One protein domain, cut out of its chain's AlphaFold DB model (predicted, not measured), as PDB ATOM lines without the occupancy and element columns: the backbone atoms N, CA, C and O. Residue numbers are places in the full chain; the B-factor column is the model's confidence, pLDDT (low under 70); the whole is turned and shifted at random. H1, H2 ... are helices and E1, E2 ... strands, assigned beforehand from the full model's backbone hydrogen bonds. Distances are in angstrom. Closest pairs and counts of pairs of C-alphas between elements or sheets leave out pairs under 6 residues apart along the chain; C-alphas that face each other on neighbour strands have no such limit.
ATOM      1  N   LEU A   2     287.422 327.183 341.319       62.06
ATOM      2  CA  LEU A   2     287.595 327.736 342.669       62.06
ATOM      3  C   LEU A   2     286.676 326.937 343.602       62.06
ATOM      4  O   LEU A   2     285.463 327.078 343.496       62.06
ATOM      5  N   GLY A   3     287.234 326.052 344.432       79.88
ATOM      6  CA  GLY A   3     286.474 325.212 345.368       79.88
ATOM      7  C   GLY A   3     286.732 323.710 345.233       79.88
ATOM      8  O   GLY A   3     287.495 323.267 344.371       79.88
ATOM      9  N   TRP A   4     286.096 322.924 346.105       91.56
ATOM     10  CA  TRP A   4     286.250 321.469 346.158       91.56
ATOM     11  C   TRP A   4     285.787 320.808 344.858       91.56
ATOM     12  O   TRP A   4     284.673 321.051 344.387       91.56
ATOM     13  N   PHE A   5     286.648 319.984 344.254       89.25
ATOM     14  CA  PHE A   5     286.436 319.524 342.879       89.25
ATOM     15  C   PHE A   5     285.939 318.097 342.714       89.25
ATOM     16  O   PHE A   5     285.446 317.754 341.636       89.25
ATOM     17  N   ARG A   6     286.058 317.290 343.764       89.62
ATOM     18  CA  ARG A   6     285.715 315.870 343.740       89.62
ATOM     19  C   ARG A   6     284.221 315.651 343.910       89.62
ATOM     20  O   ARG A   6     283.506 316.533 344.384       89.62
ATOM     21  N   GLU A   7     283.757 314.483 343.486       91.00
ATOM     22  CA  GLU A   7     282.365 314.065 343.681       91.00
ATOM     23  C   GLU A   7     282.130 313.596 345.116       91.00
ATOM     24  O   GLU A   7     281.089 313.898 345.704       91.00
ATOM     25  N   GLU A   8     283.131 312.938 345.698       93.44
ATOM     26  CA  GLU A   8     283.164 312.573 347.104       93.44
ATOM     27  C   GLU A   8     283.236 313.832 347.965       93.44
ATOM     28  O   GLU A   8     283.996 314.763 347.691       93.44
ATOM     29  N   GLN A   9     282.427 313.870 349.017       94.81
ATOM     30  CA  GLN A   9     282.437 314.965 349.980       94.81
ATOM     31  C   GLN A   9     283.643 314.818 350.908       94.81
ATOM     32  O   GLN A   9     284.042 313.701 351.231       94.81
ATOM     33  N   THR A  10     284.175 315.943 351.377       95.56
ATOM     34  CA  THR A  10     285.153 315.965 352.471       95.56
ATOM     35  C   THR A  10     284.588 316.733 353.668       95.56
ATOM     36  O   THR A  10     283.453 317.223 353.646       95.56
ATOM     37  N   THR A  11     285.365 316.824 354.738       96.12
ATOM     38  CA  THR A  11     285.043 317.600 355.932       96.12
ATOM     39  C   THR A  11     286.112 318.650 356.194       96.12
ATOM     40  O   THR A  11     287.242 318.534 355.719       96.12
ATOM     41  N   ALA A  12     285.755 319.679 356.959       96.50
ATOM     42  CA  ALA A  12     286.705 320.698 357.382       96.50
ATOM     43  C   ALA A  12     287.872 320.100 358.189       96.50
ATOM     44  O   ALA A  12     289.009 320.521 358.010       96.50
ATOM     45  N   ASP A  13     287.603 319.084 359.016       96.12
ATOM     46  CA  ASP A  13     288.633 318.338 359.752       96.12
ATOM     47  C   ASP A  13     289.623 317.621 358.827       96.12
ATOM     48  O   ASP A  13     290.833 317.783 358.984       96.12
ATOM     49  N   SER A  14     289.133 316.880 357.830       95.81
ATOM     50  CA  SER A  14     290.015 316.186 356.883       95.81
ATOM     51  C   SER A  14     290.924 317.181 356.158       95.81
ATOM     52  O   SER A  14     292.146 317.037 356.196       95.81
ATOM     53  N   LEU A  15     290.344 318.253 355.606       95.06
ATOM     54  CA  LEU A  15     291.101 319.292 354.904       95.06
ATOM     55  C   LEU A  15     292.139 319.971 355.796       95.06
ATOM     56  O   LEU A  15     293.259 320.218 355.354       95.06
ATOM     57  N   LEU A  16     291.783 320.269 357.048       95.75
ATOM     58  CA  LEU A  16     292.715 320.864 358.000       95.75
ATOM     59  C   LEU A  16     293.921 319.947 358.234       95.75
ATOM     60  O   LEU A  16     295.049 320.427 358.270       95.75
ATOM     61  N   ASN A  17     293.693 318.637 358.349       95.00
ATOM     62  CA  ASN A  17     294.752 317.656 358.576       95.00
ATOM     63  C   ASN A  17     295.563 317.311 357.311       95.00
ATOM     64  O   ASN A  17     296.690 316.829 357.435       95.00
ATOM     65  N   SER A  18     295.038 317.547 356.103       95.44
ATOM     66  CA  SER A  18     295.766 317.291 354.847       95.44
ATOM     67  C   SER A  18     296.578 318.474 354.322       95.44
ATOM     68  O   SER A  18     297.467 318.280 353.489       95.44
ATOM     69  N   ILE A  19     296.307 319.695 354.789       95.31
ATOM     70  CA  ILE A  19     297.051 320.898 354.402       95.31
ATOM     71  C   ILE A  19     298.123 321.194 355.456       95.31
ATOM     72  O   ILE A  19     297.826 321.513 356.605       95.31
ATOM     73  N   GLN A  20     299.392 321.136 355.046       96.31
ATOM     74  CA  GLN A  20     300.526 321.398 355.933       96.31
ATOM     75  C   GLN A  20     300.449 322.811 356.539       96.31
ATOM     76  O   GLN A  20     300.263 323.791 355.812       96.31
ATOM     77  N   GLY A  21     300.560 322.899 357.867       96.25
ATOM     78  CA  GLY A  21     300.502 324.155 358.619       96.25
ATOM     79  C   GLY A  21     299.127 324.824 358.678       96.25
ATOM     80  O   GLY A  21     299.033 325.979 359.098       96.25
ATOM     81  N   CYS A  22     298.060 324.137 358.260       96.75
ATOM     82  CA  CYS A  22     296.704 324.664 358.337       96.75
ATOM     83  C   CYS A  22     296.181 324.674 359.776       96.75
ATOM     84  O   CYS A  22     296.317 323.700 360.514       96.75
ATOM     85  N   ASN A  23     295.551 325.777 360.176       96.69
ATOM     86  CA  ASN A  23     294.962 325.919 361.509       96.69
ATOM     87  C   ASN A  23     293.509 326.414 361.506       96.69
ATOM     88  O   ASN A  23     292.856 326.334 362.547       96.69
ATOM     89  N   ILE A  24     292.993 326.903 360.372       97.31
ATOM     90  CA  ILE A  24     291.597 327.333 360.225       97.31
ATOM     91  C   ILE A  24     291.088 326.977 358.825       97.31
ATOM     92  O   ILE A  24     291.760 327.268 357.835       97.31
ATOM     93  N   ILE A  25     289.870 326.436 358.750       97.00
ATOM     94  CA  ILE A  25     289.077 326.313 357.522       97.00
ATOM     95  C   ILE A  25     287.831 327.189 357.661       97.00
ATOM     96  O   ILE A  25     287.118 327.098 358.662       97.00
ATOM     97  N   LEU A  26     287.551 328.013 356.650       96.69
ATOM     98  CA  LEU A  26     286.324 328.805 356.562       96.69
ATOM     99  C   LEU A  26     285.512 328.419 355.332       96.69
ATOM    100  O   LEU A  26     286.062 328.248 354.241       96.69
ATOM    101  N   ARG A  27     284.191 328.380 355.485       94.44
ATOM    102  CA  ARG A  27     283.234 328.210 354.388       94.44
ATOM    103  C   ARG A  27     282.129 329.247 354.510       94.44
ATOM    104  O   ARG A  27     281.610 329.465 355.597       94.44
ATOM    105  N   TRP A  28     281.736 329.863 353.399       94.00
ATOM    106  CA  TRP A  28     280.596 330.778 353.399       94.00
ATOM    107  C   TRP A  28     279.281 330.039 353.694       94.00
ATOM    108  O   TRP A  28     278.922 329.098 352.983       94.00
ATOM    109  N   ASN A  29     278.541 330.505 354.699       93.69
ATOM    110  CA  ASN A  29     277.222 330.011 355.074       93.69
ATOM    111  C   ASN A  29     276.153 331.055 354.723       93.69
ATOM    112  O   ASN A  29     275.882 332.009 355.454       93.69
ATOM    113  N   ALA A  30     275.501 330.843 353.579       93.50
ATOM    114  CA  ALA A  30     274.499 331.767 353.059       93.50
ATOM    115  C   ALA A  30     273.241 331.889 353.939       93.50
ATOM    116  O   ALA A  30     272.537 332.890 353.834       93.50
ATOM    117  N   SER A  31     272.955 330.911 354.806       95.12
ATOM    118  CA  SER A  31     271.769 330.933 355.675       95.12
ATOM    119  C   SER A  31     271.879 331.979 356.782       95.12
ATOM    120  O   SER A  31     270.865 332.527 357.206       95.12
ATOM    121  N   ILE A  32     273.102 332.249 357.245       95.75
ATOM    122  CA  ILE A  32     273.389 333.233 358.301       95.75
ATOM    123  C   ILE A  32     274.157 334.455 357.783       95.75
ATOM    124  O   ILE A  32     274.385 335.388 358.545       95.75
ATOM    125  N   ALA A  33     274.519 334.458 356.495       96.38
ATOM    126  CA  ALA A  33     275.339 335.483 355.852       96.38
ATOM    127  C   ALA A  33     276.684 335.723 356.567       96.38
ATOM    128  O   ALA A  33     277.130 336.861 356.702       96.38
ATOM    129  N   ASP A  34     277.319 334.635 357.007       96.50
ATOM    130  CA  ASP A  34     278.612 334.637 357.698       96.50
ATOM    131  C   ASP A  34     279.414 333.371 357.343       96.50
ATOM    132  O   ASP A  34     278.939 332.514 356.592       96.50
ATOM    133  N   PHE A  35     280.638 333.238 357.848       94.31
ATOM    134  CA  PHE A  35     281.477 332.059 357.654       94.31
ATOM    135  C   PHE A  35     281.279 331.019 358.759       94.31
ATOM    136  O   PHE A  35     281.424 331.312 359.946       94.31
ATOM    137  N   ASP A  36     281.068 329.766 358.355       95.50
ATOM    138  CA  ASP A  36     281.332 328.634 359.235       95.50
ATOM    139  C   ASP A  36     282.848 328.526 359.435       95.50
ATOM    140  O   ASP A  36     283.617 328.553 358.467       95.50
ATOM    141  N   LEU A  37     283.269 328.395 360.693       96.31
ATOM    142  CA  LEU A  37     284.668 328.280 361.090       96.31
ATOM    143  C   LEU A  37     284.940 326.914 361.707       96.31
ATOM    144  O   LEU A  37     284.239 326.487 362.627       96.31
ATOM    145  N   TYR A  38     286.010 326.277 361.238       97.50
ATOM    146  CA  TYR A  38     286.588 325.095 361.856       97.50
ATOM    147  C   TYR A  38     288.056 325.343 362.209       97.50
ATOM    148  O   TYR A  38     288.825 325.838 361.387       97.50
ATOM    149  N   ALA A  39     288.430 324.995 363.437       96.19
ATOM    150  CA  ALA A  39     289.787 325.069 363.962       96.19
ATOM    151  C   ALA A  39     289.963 323.998 365.058       96.19
ATOM    152  O   ALA A  39     288.960 323.530 365.610       96.19
ATOM    153  N   PRO A  40     291.200 323.617 365.424       92.31
ATOM    154  CA  PRO A  40     291.435 322.623 366.465       92.31
ATOM    155  C   PRO A  40     290.735 322.989 367.782       92.31
ATOM    156  O   PRO A  40     290.874 324.101 368.289       92.31
ATOM    157  N   GLY A  41     289.969 322.046 368.337       89.00
ATOM    158  CA  GLY A  41     289.188 322.247 369.564       89.00
ATOM    159  C   GLY A  41     287.817 322.908 369.365       89.00
ATOM    160  O   GLY A  41     287.039 322.968 370.317       89.00
ATOM    161  N   VAL A  42     287.476 323.349 368.150       89.69
ATOM    162  CA  VAL A  42     286.125 323.809 367.804       89.69
ATOM    163  C   VAL A  42     285.288 322.591 367.385       89.69
ATOM    164  O   VAL A  42     285.672 321.880 366.459       89.69
ATOM    165  N   PRO A  43     284.126 322.324 368.014       85.06
ATOM    166  CA  PRO A  43     283.334 321.122 367.725       85.06
ATOM    167  C   PRO A  43     282.612 321.165 366.366       85.06
ATOM    168  O   PRO A  43     281.993 320.183 365.963       85.06
ATOM    169  N   ASN A  44     282.656 322.299 365.667       86.69
ATOM    170  CA  ASN A  44     281.852 322.569 364.481       86.69
ATOM    171  C   ASN A  44     282.499 322.039 363.193       86.69
ATOM    172  O   ASN A  44     282.893 322.814 362.324       86.69
ATOM    173  N   ASN A  45     282.643 320.716 363.076       94.81
ATOM    174  CA  ASN A  45     283.065 320.106 361.815       94.81
ATOM    175  C   ASN A  45     281.915 320.161 360.797       94.81
ATOM    176  O   ASN A  45     280.800 319.728 361.090       94.81
ATOM    177  N   PHE A  46     282.188 320.661 359.592       95.38
ATOM    178  CA  PHE A  46     281.198 320.790 358.527       95.38
ATOM    179  C   PHE A  46     281.631 320.077 357.247       95.38
ATOM    180  O   PHE A  46     282.814 319.890 356.964       95.38
ATOM    181  N   VAL A  47     280.630 319.682 356.459       96.12
ATOM    182  CA  VAL A  47     280.811 318.991 355.179       96.12
ATOM    183  C   VAL A  47     281.066 320.001 354.064       96.12
ATOM    184  O   VAL A  47     280.332 320.984 353.937       96.12
TER     185      VAL A  47
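AT A GLANCE: This is residues 2 to 47 of the 68 residues of an uncharacterized protein of Thermoplasmatales archaeon (UniProt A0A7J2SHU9). A long two-stranded hairpin, E1 and E2, has one short helix, H1, packed on it, mainly near the beginning of E1. Residues 2 to 8 stick out as a free arm, and residues 39 to 47, with no named element, fold back after E2. The printed part has 46 residues, with one named helix and two named strands in the order H1, E1, E2; the sheet, E1 - E2, is antiparallel. The class is mixed, helices and strands, with under half of the residues in named elements. It is only just compact, close to loose, with a radius of gyration of the C-alphas of 10.9 A and spans of 29 by 28 by 17 A.

IN THESE COORDINATES: After the free residues 2 to 8, H1 takes residues 12 to 18, beginning at C-alpha 12 (286.705, 320.698, 357.382). E1, residues 22 to 29, is 20.5 A long, and begins at C-alpha 22 (296.704, 324.664, 358.337). E2, residues 34 to 38, is 13.1 A long and ends at C-alpha 38 (286.588, 325.095, 361.856).

HOW THE PARTS SIT: E1 and E2 form a hairpin, antiparallel at 148 degrees between their directions. N 25 and O 38 are within hydrogen-bond range at 2.9 A, as are N 36 and O 27 at 2.8 A. The closest C-alphas of H1 and E1 are those of Leu 16 and Cys 22, 5.5 A apart. Those of H1 and E2 are Ala 12 and Tyr 38, 6.3 A apart. In H1, every O i to N i+4 pair is within hydrogen-bond range.

THE WHOLE: The two C-alphas farthest apart are those of Gln 20 and Ser 31, 30.3 A. The printed part has no cut, and the links H1 to E1 and E1 to E2 are tight. The mean pLDDT of the printed part is 93.3, and residue 2 is under 70.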